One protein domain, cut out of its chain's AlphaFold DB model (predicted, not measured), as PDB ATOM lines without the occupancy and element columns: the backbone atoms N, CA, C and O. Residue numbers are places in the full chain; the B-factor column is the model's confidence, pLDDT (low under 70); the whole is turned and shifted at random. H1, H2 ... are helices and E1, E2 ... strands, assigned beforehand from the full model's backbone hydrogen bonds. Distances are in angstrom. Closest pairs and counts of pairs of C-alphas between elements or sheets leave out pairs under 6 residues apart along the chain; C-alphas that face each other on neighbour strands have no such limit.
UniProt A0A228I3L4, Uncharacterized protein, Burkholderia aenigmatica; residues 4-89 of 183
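What this domain is: This is residues 4 to 89 of the 183 residues of an uncharacterized protein of Burkholderia aenigmatica (UniProt A0A228I3L4). Two long strands, E1 and E5, pair as a ribbon along the body, and short E4 lies beside E1 to complete a small sheet. The hairpin of E2 and E3 sits near one end of this ribbon and H2 near the other, with H1 and H3 placed between those ends. The printed part has 86 residues with five named strands and three named helices, in the order E1 E2 E3 E4 H1 E5 H2 H3; the sheet's order is E4, E1, E5, all antiparallel, and the class is mixed, helices and strands. The whole is compact, with a radius of gyration of the C-alphas of 12.5 A and spans of 34 by 29 by 19 A.

How they stand to each other: E1, residues 4 to 13, is the inner strand, antiparallel to E5, residues 51 to 61, at 153 degrees; N 8 and O 56 are within hydrogen-bond range at 2.8 A. E5 bends by 59 degrees at residue 54. E4, residues 30 to 33, is antiparallel to E1 at 143 degrees, with N 32 and O 9 at 2.8 A. H3, residues 74 to 80, is on the sheet at a height of 9.6 A, over E1 and only just over E4, on which 3 of its C-alphas fall. On the local plane it stands at 54 degrees to E1, slantwise to the strands; the closest C-alphas of E1 and H3 are those of Pro 7 and Leu 80, 5.6 A apart. H1, residues 39 to 46, only grazes the sheet with residues 42 to 46. H1 and H3 only just touch, with 3 pairs of C-alphas within 8 A, the closest those of Pro 39 and His 75 at 6.9 A. Their tilt is steep, 61 degrees, the same way. E4, H1 and E5 form a split strand-helix-strand unit, two strands running the same way with E1 between them, with a right-handed crossover. H2, residues 62 to 67, only grazes the sheet with residues 62 to 66 and is apart from H1 and H3. E2, residues 18 to 20, and E3, residues 23 to 25, form an antiparallel hairpin, with N 25 and O 18 at 2.8 A. In H1, H2 and H3 every O i to N i+4 pair is within hydrogen-bond range.

Where its parts are: E1 begins at C-alpha 4 (-20.623, 12.281, 41.313) and is 28.0 A long; E5 is 28.4 A long and ends at C-alpha 61 (-21.329, 11.749, 47.277). H1 is 10.6 A long, E4 10.1 A and H3 9.9 A, ending at C-alpha 80 (-29.677, 11.234, 35.670).

The domain as a whole: The C-alphas farthest apart are those of Ala 15 and Ala 63, 35.1 A. The printed part has no cut and no long link. The mean pLDDT of the printed part is 85.7; residues 84 to 89 are under 70.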
ATOM      1  N   GLN A   4     -20.000  12.528  42.609       81.25
ATOM      2  CA  GLN A   4     -20.623  12.281  41.313       81.25
ATOM      3  C   GLN A   4     -21.589  13.420  40.984       81.25
ATOM      4  O   GLN A   4     -22.095  14.106  41.875       81.25
ATOM      5  N   LYS A   5     -21.827  13.654  39.691       84.31
ATOM      6  CA  LYS A   5     -22.836  14.617  39.247       84.31
ATOM      7  C   LYS A   5     -24.217  14.001  39.429       84.31
ATOM      8  O   LYS A   5     -24.520  12.957  38.861       84.31
ATOM      9  N   HIS A   6     -25.072  14.687  40.171       85.50
ATOM     10  CA  HIS A   6     -26.471  14.327  40.343       85.50
ATOM     11  C   HIS A   6     -27.367  15.413  39.750       85.50
ATOM     12  O   HIS A   6     -27.045  16.598  39.861       85.50
ATOM     13  N   PRO A   7     -28.498  15.045  39.128       89.25
ATOM     14  CA  PRO A   7     -29.395  16.012  38.522       89.25
ATOM     15  C   PRO A   7     -30.002  16.929  39.589       89.25
ATOM     16  O   PRO A   7     -30.472  16.486  40.643       89.25
ATOM     17  N   ALA A   8     -30.044  18.219  39.281       90.38
ATOM     18  CA  ALA A   8     -30.621  19.265  40.111       90.38
ATOM     19  C   ALA A   8     -31.451  20.249  39.270       90.38
ATOM     20  O   ALA A   8     -31.378  20.273  38.042       90.38
ATOM     21  N   ILE A   9     -32.260  21.068  39.934       90.81
ATOM     22  CA  ILE A   9     -32.898  22.239  39.331       90.81
ATOM     23  C   ILE A   9     -32.410  23.497  40.039       90.81
ATOM     24  O   ILE A   9     -32.338  23.532  41.266       90.81
ATOM     25  N   SER A  10     -32.092  24.532  39.268       90.56
ATOM     26  CA  SER A  10     -31.886  25.888  39.766       90.56
ATOM     27  C   SER A  10     -33.163  26.680  39.535       90.56
ATOM     28  O   SER A  10     -33.648  26.761  38.405       90.56
ATOM     29  N   VAL A  11     -33.740  27.205  40.613       91.19
ATOM     30  CA  VAL A  11     -35.060  27.839  40.590       91.19
ATOM     31  C   VAL A  11     -34.966  29.253  41.135       91.19
ATOM     32  O   VAL A  11     -34.492  29.454  42.254       91.19
ATOM     33  N   ALA A  12     -35.465  30.219  40.370       91.88
ATOM     34  CA  ALA A  12     -35.610  31.608  40.791       91.88
ATOM     35  C   ALA A  12     -37.058  32.076  40.608       91.88
ATOM     36  O   ALA A  12     -37.755  31.651  39.685       91.88
ATOM     37  N   ALA A  13     -37.504  32.974  41.479       91.62
ATOM     38  CA  ALA A  13     -38.812  33.608  41.380       91.62
ATOM     39  C   ALA A  13     -38.688  35.067  40.941       91.62
ATOM     40  O   ALA A  13     -37.713  35.754  41.239       91.62
ATOM     41  N   LYS A  14     -39.735  35.584  40.292       86.38
ATOM     42  CA  LYS A  14     -39.813  37.008  39.930       86.38
ATOM     43  C   LYS A  14     -39.905  37.934  41.161       86.38
ATOM     44  O   LYS A  14     -39.467  39.088  41.105       86.38
ATOM     45  N   ALA A  15     -40.475  37.433  42.260       86.38
ATOM     46  CA  ALA A  15     -40.683  38.151  43.518       86.38
ATOM     47  C   ALA A  15     -39.984  37.443  44.692       86.38
ATOM     48  O   ALA A  15     -39.957  36.216  44.743       86.38
ATOM     49  N   ASP A  16     -39.494  38.214  45.667       81.94
ATOM     50  CA  ASP A  16     -38.626  37.740  46.764       81.94
ATOM     51  C   ASP A  16     -39.340  36.961  47.887       81.94
ATOM     52  O   ASP A  16     -38.792  36.760  48.968       81.94
ATOM     53  N   THR A  17     -40.580  36.519  47.672       85.00
ATOM     54  CA  THR A  17     -41.379  35.809  48.691       85.00
ATOM     55  C   THR A  17     -42.234  34.680  48.116       85.00
ATOM     56  O   THR A  17     -43.161  34.205  48.776       85.00
ATOM     57  N   PHE A  18     -41.950  34.229  46.892       89.69
ATOM     58  CA  PHE A  18     -42.787  33.233  46.232       89.69
ATOM     59  C   PHE A  18     -42.664  31.865  46.909       89.69
ATOM     60  O   PHE A  18     -41.561  31.392  47.175       89.69
ATOM     61  N   ARG A  19     -43.796  31.207  47.189       91.25
ATOM     62  CA  ARG A  19     -43.825  29.912  47.883       91.25
ATOM     63  C   ARG A  19     -44.491  28.845  47.033       91.25
ATOM     64  O   ARG A  19     -45.624  29.028  46.596       91.25
ATOM     65  N   ARG A  20     -43.827  27.701  46.864       90.50
ATOM     66  CA  ARG A  20     -44.389  26.540  46.162       90.50
ATOM     67  C   ARG A  20     -43.803  25.245  46.703       90.50
ATOM     68  O   ARG A  20     -42.608  25.173  46.965       90.50
ATOM     69  N   ALA A  21     -44.659  24.237  46.883       86.56
ATOM     70  CA  ALA A  21     -44.273  22.898  47.338       86.56
ATOM     71  C   ALA A  21     -43.414  22.879  48.624       86.56
ATOM     72  O   ALA A  21     -42.501  22.074  48.757       86.56
ATOM     73  N   GLY A  22     -43.680  23.798  49.560       85.50
ATOM     74  CA  GLY A  22     -42.922  23.925  50.814       85.50
ATOM     75  C   GLY A  22     -41.605  24.705  50.708       85.50
ATOM     76  O   GLY A  22     -40.973  24.963  51.729       85.50
ATOM     77  N   TYR A  23     -41.217  25.151  49.511       87.44
ATOM     78  CA  TYR A  23     -40.031  25.974  49.283       87.44
ATOM     79  C   TYR A  23     -40.389  27.454  49.166       87.44
ATOM     80  O   TYR A  23     -41.456  27.816  48.665       87.44
ATOM     81  N   VAL A  24     -39.471  28.306  49.626       91.31
ATOM     82  CA  VAL A  24     -39.495  29.754  49.399       91.31
ATOM     83  C   VAL A  24     -38.432  30.078  48.357       91.31
ATOM     84  O   VAL A  24     -37.268  29.705  48.529       91.31
ATOM     85  N   PHE A  25     -38.844  30.754  47.292       91.69
ATOM     86  CA  PHE A  25     -38.004  31.189  46.189       91.69
ATOM     87  C   PHE A  25     -37.930  32.712  46.167       91.69
ATOM     88  O   PHE A  25     -38.926  33.405  46.389       91.69
ATOM     89  N   ILE A  26     -36.729  33.206  45.887       91.06
ATOM     90  CA  ILE A  26     -36.423  34.626  45.734       91.06
ATOM     91  C   ILE A  26     -35.802  34.864  44.355       91.06
ATOM     92  O   ILE A  26     -35.672  33.920  43.569       91.06
ATOM     93  N   ARG A  27     -35.414  36.103  44.042       89.75
ATOM     94  CA  ARG A  27     -34.734  36.409  42.771       89.75
ATOM     95  C   ARG A  27     -33.397  35.690  42.610       89.75
ATOM     96  O   ARG A  27     -33.021  35.345  41.494       89.75
ATOM     97  N   THR A  28     -32.687  35.449  43.711       87.81
ATOM     98  CA  THR A  28     -31.468  34.639  43.708       87.81
ATOM     99  C   THR A  28     -31.816  33.166  43.464       87.81
ATOM    100  O   THR A  28     -32.606  32.603  44.231       87.81
ATOM    101  N   PRO A  29     -31.224  32.520  42.443       88.38
ATOM    102  CA  PRO A  29     -31.505  31.126  42.141       88.38
ATOM    103  C   PRO A  29     -31.094  30.203  43.288       88.38
ATOM    104  O   PRO A  29     -29.998  30.320  43.840       88.38
ATOM    105  N   LYS A  30     -31.967  29.255  43.624       89.31
ATOM    106  CA  LYS A  30     -31.691  28.193  44.589       89.31
ATOM    107  C   LYS A  30     -31.577  26.861  43.864       89.31
ATOM    108  O   LYS A  30     -32.531  26.429  43.219       89.31
ATOM    109  N   THR A  31     -30.440  26.196  44.028       91.38
ATOM    110  CA  THR A  31     -30.215  24.857  43.476       91.38
ATOM    111  C   THR A  31     -30.743  23.788  44.428       91.38
ATOM    112  O   THR A  31     -30.427  23.793  45.618       91.38
ATOM    113  N   ILE A  32     -31.559  22.874  43.909       90.69
ATOM    114  CA  ILE A  32     -32.171  21.772  44.655       90.69
ATOM    115  C   ILE A  32     -31.917  20.475  43.886       90.69
ATOM    116  O   ILE A  32     -32.261  20.378  42.709       90.69
ATOM    117  N   ALA A  33     -31.336  19.471  44.543       91.38
ATOM    118  CA  ALA A  33     -31.174  18.140  43.959       91.38
ATOM    119  C   ALA A  33     -32.549  17.525  43.644       91.38
ATOM    120  O   ALA A  33     -33.438  17.544  44.499       91.38
ATOM    121  N   LEU A  34     -32.734  16.943  42.453       90.44
ATOM    122  CA  LEU A  34     -34.033  16.370  42.060       90.44
ATOM    123  C   LEU A  34     -34.483  15.260  43.019       90.44
ATOM    124  O   LEU A  34     -35.670  15.155  43.316       90.44
ATOM    125  N   ALA A  35     -33.536  14.475  43.536       90.31
ATOM    126  CA  ALA A  35     -33.794  13.394  44.488       90.31
ATOM    127  C   ALA A  35     -34.293  13.881  45.861       90.31
ATOM    128  O   ALA A  35     -34.850  13.096  46.628       90.31
ATOM    129  N   ALA A  36     -34.129  15.171  46.175       90.06
ATOM    130  CA  ALA A  36     -34.699  15.783  47.373       90.06
ATOM    131  C   ALA A  36     -36.177  16.178  47.197       90.06
ATOM    132  O   ALA A  36     -36.849  16.473  48.182       90.06
ATOM    133  N   LEU A  37     -36.685  16.210  45.960       91.50
ATOM    134  CA  LEU A  37     -38.042  16.648  45.644       91.50
ATOM    135  C   LEU A  37     -38.975  15.454  45.459       91.50
ATOM    136  O   LEU A  37     -38.695  14.541  44.685       91.50
ATOM    137  N   HIS A  38     -40.129  15.510  46.124       91.81
ATOM    138  CA  HIS A  38     -41.248  14.620  45.825       91.81
ATOM    139  C   HIS A  38     -41.700  14.823  44.364       91.81
ATOM    140  O   HIS A  38     -41.666  15.966  43.897       91.81
ATOM    141  N   PRO A  39     -42.175  13.787  43.644       90.62
ATOM    142  CA  PRO A  39     -42.667  13.932  42.269       90.62
ATOM    143  C   PRO A  39     -43.686  15.069  42.093       90.62
ATOM    144  O   PRO A  39     -43.562  15.890  41.184       90.62
ATOM    145  N   ASP A  40     -44.635  15.193  43.026       90.31
ATOM    146  CA  ASP A  40     -45.625  16.279  43.014       90.31
ATOM    147  C   ASP A  40     -44.996  17.660  43.237       90.31
ATOM    148  O   ASP A  40     -45.419  18.640  42.628       90.31
ATOM    149  N   ALA A  41     -43.964  17.749  44.082       91.12
ATOM    150  CA  ALA A  41     -43.240  18.994  44.326       91.12
ATOM    151  C   ALA A  41     -42.438  19.413  43.091       91.12
ATOM    152  O   ALA A  41     -42.474  20.578  42.697       91.12
ATOM    153  N   TYR A  42     -41.761  18.457  42.451       91.56
ATOM    154  CA  TYR A  42     -41.043  18.673  41.201       91.56
ATOM    155  C   TYR A  42     -41.986  19.191  40.109       91.56
ATOM    156  O   TYR A  42     -41.705  20.220  39.489       91.56
ATOM    157  N   ARG A  43     -43.144  18.546  39.932       92.38
ATOM    158  CA  ARG A  43     -44.174  18.982  38.984       92.38
ATOM    159  C   ARG A  43     -44.704  20.380  39.309       92.38
ATOM    160  O   ARG A  43     -44.734  21.248  38.444       92.38
ATOM    161  N   ALA A  44     -45.053  20.625  40.570       92.44
ATOM    162  CA  ALA A  44     -45.575  21.911  41.021       92.44
ATOM    163  C   ALA A  44     -44.580  23.069  40.853       92.44
ATOM    164  O   ALA A  44     -45.011  24.209  40.733       92.44
ATOM    165  N   ILE A  45     -43.272  22.805  40.879       92.25
ATOM    166  CA  ILE A  45     -42.225  23.812  40.660       92.25
ATOM    167  C   ILE A  45     -41.970  24.021  39.163       92.25
ATOM    168  O   ILE A  45     -41.863  25.159  38.717       92.25
ATOM    169  N   THR A  46     -41.878  22.940  38.386       91.19
ATOM    170  CA  THR A  46     -41.537  22.993  36.951       91.19
ATOM    171  C   THR A  46     -42.673  23.486  36.060       91.19
ATOM    172  O   THR A  46     -42.407  24.119  35.042       91.19
ATOM    173  N   GLU A  47     -43.928  23.233  36.430       92.50
ATOM    174  CA  GLU A  47     -45.100  23.695  35.675       92.50
ATOM    175  C   GLU A  47     -45.553  25.116  36.082       92.50
ATOM    176  O   GLU A  47     -46.421  25.703  35.428       92.50
ATOM    177  N   ASP A  48     -44.983  25.701  37.146       90.44
ATOM    178  CA  ASP A  48     -45.379  27.027  37.631       90.44
ATOM    179  C   ASP A  48     -44.738  28.150  36.809       90.44
ATOM    180  O   ASP A  48     -43.541  28.416  36.886       90.44
ATOM    181  N   LYS A  49     -45.578  28.885  36.074       90.25
ATOM    182  CA  LYS A  49     -45.175  30.014  35.217       90.25
ATOM    183  C   LYS A  49     -44.561  31.196  35.976       90.25
ATOM    184  O   LYS A  49     -44.015  32.102  35.352       90.25
ATOM    185  N   SER A  50     -44.689  31.231  37.300       89.06
ATOM    186  CA  SER A  50     -44.120  32.285  38.149       89.06
ATOM    187  C   SER A  50     -42.650  32.029  38.497       89.06
ATOM    188  O   SER A  50     -41.993  32.910  39.062       89.06
ATOM    189  N   LEU A  51     -42.149  30.831  38.182       90.31
ATOM    190  CA  LEU A  51     -40.792  30.381  38.447       90.31
ATOM    191  C   LEU A  51     -40.012  30.236  37.143       90.31
ATOM    192  O   LEU A  51     -40.527  29.786  36.123       90.31
ATOM    193  N   VAL A  52     -38.735  30.600  37.199       90.75
ATOM    194  CA  VAL A  52     -37.758  30.254  36.170       90.75
ATOM    195  C   VAL A  52     -36.987  29.051  36.687       90.75
ATOM    196  O   VAL A  52     -36.334  29.139  37.728       90.75
ATOM    197  N   VAL A  53     -37.096  27.929  35.979       89.94
ATOM    198  CA  VAL A  53     -36.474  26.658  36.354       89.94
ATOM    199  C   VAL A  53     -35.482  26.247  35.278       89.94
ATOM    200  O   VAL A  53     -35.831  26.180  34.102       89.94
ATOM    201  N   VAL A  54     -34.252  25.950  35.690       88.75
ATOM    202  CA  VAL A  54     -33.184  25.467  34.813       88.75
ATOM    203  C   VAL A  54     -32.676  24.135  35.346       88.75
ATOM    204  O   VAL A  54     -32.237  24.049  36.494       88.75
ATOM    205  N   HIS A  55     -32.722  23.089  34.525       87.56
ATOM    206  CA  HIS A  55     -32.098  21.806  34.851       87.56
ATOM    207  C   HIS A  55     -30.579  21.955  34.865       87.56
ATOM    208  O   HIS A  55     -29.981  22.530  33.961       87.56
ATOM    209  N   THR A  56     -29.957  21.452  35.921       87.12
ATOM    210  CA  THR A  56     -28.528  21.581  36.203       87.12
ATOM    211  C   THR A  56     -28.029  20.314  36.905       87.12
ATOM    212  O   THR A  56     -28.764  19.332  37.028       87.12
ATOM    213  N   ALA A  57     -26.778  20.306  37.355       86.88
ATOM    214  CA  ALA A  57     -26.189  19.215  38.112       86.88
ATOM    215  C   ALA A  57     -25.514  19.743  39.382       86.88
ATOM    216  O   ALA A  57     -24.927  20.824  39.390       86.88
ATOM    217  N   THR A  58     -25.587  18.964  40.456       86.31
ATOM    218  CA  THR A  58     -24.873  19.201  41.715       86.31
ATOM    219  C   THR A  58     -23.968  18.027  42.025       86.31
ATOM    220  O   THR A  58     -24.336  16.880  41.781       86.31
ATOM    221  N   GLU A  59     -22.812  18.302  42.610       86.31
ATOM    222  CA  GLU A  59     -21.906  17.264  43.087       86.31
ATOM    223  C   GLU A  59     -22.364  16.757  44.457       86.31
ATOM    224  O   GLU A  59     -22.367  17.517  45.425       86.31
ATOM    225  N   LEU A  60     -22.734  15.481  44.540       82.50
ATOM    226  CA  LEU A  60     -23.021  14.796  45.805       82.50
ATOM    227  C   LEU A  60     -22.157  13.542  45.894       82.50
ATOM    228  O   LEU A  60     -21.719  13.003  44.873       82.50
ATOM    229  N   ASP A  61     -21.881  13.088  47.111       85.31
ATOM    230  CA  ASP A  61     -21.329  11.749  47.277       85.31
ATOM    231  C   ASP A  61     -22.432  10.676  47.154       85.31
ATOM    232  O   ASP A  61     -23.630  10.943  47.286       85.31
ATOM    233  N   GLU A  62     -22.034   9.434  46.872       78.06
ATOM    234  CA  GLU A  62     -22.984   8.337  46.651       78.06
ATOM    235  C   GLU A  62     -23.827   8.020  47.905       78.06
ATOM    236  O   GLU A  62     -24.978   7.590  47.801       78.06
ATOM    237  N   ALA A  63     -23.278   8.249  49.102       81.69
ATOM    238  CA  ALA A  63     -23.973   8.003  50.361       81.69
ATOM    239  C   ALA A  63     -25.021   9.091  50.650       81.69
ATOM    240  O   ALA A  63     -26.104   8.789  51.147       81.69
ATOM    241  N   GLU A  64     -24.726  10.343  50.324       81.56
ATOM    242  CA  GLU A  64     -25.608  11.502  50.387       81.56
ATOM    243  C   GLU A  64     -26.732  11.377  49.364       81.56
ATOM    244  O   GLU A  64     -27.893  11.564  49.723       81.56
ATOM    245  N   ALA A  65     -26.421  10.972  48.131       79.94
ATOM    246  CA  ALA A  65     -27.420  10.746  47.094       79.94
ATOM    247  C   ALA A  65     -28.421   9.643  47.483       79.94
ATOM    248  O   ALA A  65     -29.627   9.837  47.347       79.94
ATOM    249  N   LYS A  66     -27.942   8.523  48.046       83.06
ATOM    250  CA  LYS A  66     -28.795   7.418  48.531       83.06
ATOM    251  C   LYS A  66     -29.619   7.772  49.772       83.06
ATOM    252  O   LYS A  66     -30.654   7.160  50.016       83.06
ATOM    253  N   ARG A  67     -29.181   8.752  50.568       88.38
ATOM    254  CA  ARG A  67     -29.944   9.263  51.723       88.38
ATOM    255  C   ARG A  67     -31.105  10.162  51.313       88.38
ATOM    256  O   ARG A  67     -31.949  10.464  52.158       88.38
ATOM    257  N   LEU A  68     -31.154  10.614  50.058       87.62
ATOM    258  CA  LEU A  68     -32.238  11.466  49.599       87.62
ATOM    259  C   LEU A  68     -33.542  10.663  49.437       87.62
ATOM    260  O   LEU A  68     -33.516   9.534  48.934       87.62
ATOM    261  N   PRO A  69     -34.697  11.234  49.831       86.69
ATOM    262  CA  PRO A  69     -35.931  10.464  49.999       86.69
ATOM    263  C   PRO A  69     -36.507   9.894  48.700       86.69
ATOM    264  O   PRO A  69     -37.256   8.923  48.736       86.69
ATOM    265  N   HIS A  70     -36.186  10.503  47.558       88.50
ATOM    266  CA  HIS A  70     -36.791  10.187  46.264       88.50
ATOM    267  C   HIS A  70     -35.743   9.860  45.200       88.50
ATOM    268  O   HIS A  70     -35.952  10.152  44.027       88.50
ATOM    269  N   HIS A  71     -34.607   9.279  45.596       84.75
ATOM    270  CA  HIS A  71     -33.509   8.968  44.674       84.75
ATOM    271  C   HIS A  71     -33.906   8.023  43.527       84.75
ATOM    272  O   HIS A  71     -33.367   8.169  42.434       84.75
ATOM    273  N   ASP A  72     -34.894   7.149  43.743       85.38
ATOM    274  CA  ASP A  72     -35.411   6.212  42.733       85.38
ATOM    275  C   ASP A  72     -36.624   6.740  41.944       85.38
ATOM    276  O   ASP A  72     -37.231   6.007  41.162       85.38
ATOM    277  N   ALA A  73     -37.036   7.994  42.147       88.25
ATOM    278  CA  ALA A  73     -38.217   8.525  41.474       88.25
ATOM    279  C   ALA A  73     -37.993   8.732  39.963       88.25
ATOM    280  O   ALA A  73     -36.911   9.126  39.523       88.25
ATOM    281  N   ASP A  74     -39.051   8.557  39.163       87.62
ATOM    282  CA  ASP A  74     -38.999   8.622  37.692       87.62
ATOM    283  C   ASP A  74     -38.360   9.909  37.147       87.62
ATOM    284  O   ASP A  74     -37.629   9.881  36.151       87.62
ATOM    285  N   HIS A  75     -38.626  11.055  37.788       84.62
ATOM    286  CA  HIS A  75     -38.040  12.335  37.380       84.62
ATOM    287  C   HIS A  75     -36.531  12.375  37.626       84.62
ATOM    288  O   HIS A  75     -35.811  12.976  36.835       84.62
ATOM    289  N   VAL A  76     -36.027  11.703  38.660       86.94
ATOM    290  CA  VAL A  76     -34.588  11.605  38.926       86.94
ATOM    291  C   VAL A  76     -33.927  10.729  37.873       86.94
ATOM    292  O   VAL A  76     -32.991  11.181  37.217       86.94
ATOM    293  N   THR A  77     -34.456   9.528  37.635       85.94
ATOM    294  CA  THR A  77     -33.900   8.562  36.674       85.94
ATOM    295  C   THR A  77     -33.838   9.131  35.256       85.94
ATOM    296  O   THR A  77     -32.823   9.000  34.571       85.94
ATOM    297  N   ARG A  78     -34.886   9.849  34.826       85.50
ATOM    298  CA  ARG A  78     -34.931  10.507  33.509       85.50
ATOM    299  C   ARG A  78     -33.833  11.558  33.334       85.50
ATOM    300  O   ARG A  78     -33.277  11.688  32.245       85.50
ATOM    301  N   HIS A  79     -33.546  12.330  34.379       83.44
ATOM    302  CA  HIS A  79     -32.562  13.410  34.318       83.44
ATOM    303  C   HIS A  79     -31.138  12.944  34.646       83.44
ATOM    304  O   HIS A  79     -30.188  13.579  34.194       83.44
ATOM    305  N   LEU A  80     -30.977  11.822  35.349       83.44
ATOM    306  CA  LEU A  80     -29.677  11.234  35.670       83.44
ATOM    307  C   LEU A  80     -28.904  10.836  34.406       83.44
ATOM    308  O   LEU A  80     -27.715  11.117  34.313       83.44
ATOM    309  N   ALA A  81     -29.590  10.292  33.394       77.75
ATOM    310  CA  ALA A  81     -28.986   9.939  32.104       77.75
ATOM    311  C   ALA A  81     -28.366  11.137  31.355       77.75
ATOM    312  O   ALA A  81     -27.511  10.951  30.496       77.75
ATOM    313  N   ASN A  82     -28.785  12.363  31.689       74.88
ATOM    314  CA  ASN A  82     -28.288  13.600  31.089       74.88
ATOM    315  C   ASN A  82     -27.421  14.421  32.060       74.88
ATOM    316  O   ASN A  82     -26.976  15.509  31.712       74.88
ATOM    317  N   ALA A  83     -27.163  13.941  33.282       72.50
ATOM    318  CA  ALA A  83     -26.463  14.715  34.311       72.50
ATOM    319  C   ALA A  83     -25.044  15.136  33.890       72.50
ATOM    320  O   ALA A  83     -24.590  16.225  34.242       72.50
ATOM    321  N   ASP A  84     -24.377  14.319  33.075       68.69
ATOM    322  CA  ASP A  84     -23.031  14.610  32.583       68.69
ATOM    323  C   ASP A  84     -22.988  15.739  31.547       68.69
ATOM    324  O   ASP A  84     -21.994  16.467  31.492       68.69
ATOM    325  N   THR A  85     -24.071  15.935  30.787       67.44
ATOM    326  CA  THR A  85     -24.197  16.993  29.771       67.44
ATOM    327  C   THR A  85     -24.782  18.293  30.331       67.44
ATOM    328  O   THR A  85     -24.680  19.335  29.688       67.44
ATOM    329  N   LEU A  86     -25.327  18.271  31.555       66.12
ATOM    330  CA  LEU A  86     -25.910  19.434  32.246       66.12
ATOM    331  C   LEU A  86     -24.870  20.402  32.845       66.12
ATOM    332  O   LEU A  86     -25.238  21.354  33.542       66.12
ATOM    333  N   THR A  87     -23.572  20.215  32.574       55.72
ATOM    334  CA  THR A  87     -22.563  21.235  32.888       55.72
ATOM    335  C   THR A  87     -22.621  22.377  31.890       55.72
ATOM    336  O   THR A  87     -21.979  22.367  30.846       55.72
ATOM    337  N   LEU A  88     -23.388  23.384  32.280       53.69
ATOM    338  CA  LEU A  88     -23.314  24.768  31.837       53.69
ATOM    339  C   LEU A  88     -21.837  25.222  31.737       53.69
ATOM    340  O   LEU A  88     -21.201  25.497  32.755       53.69
ATOM    341  N   GLN A  89     -21.287  25.325  30.520       52.06
ATOM    342  CA  GLN A  89     -19.991  25.970  30.230       52.06
ATOM    343  C   GLN A  89     -20.098  27.505  30.379       52.06
ATOM    344  O   GLN A  89     -19.749  28.274  29.489       52.06
TER     345      GLN A  89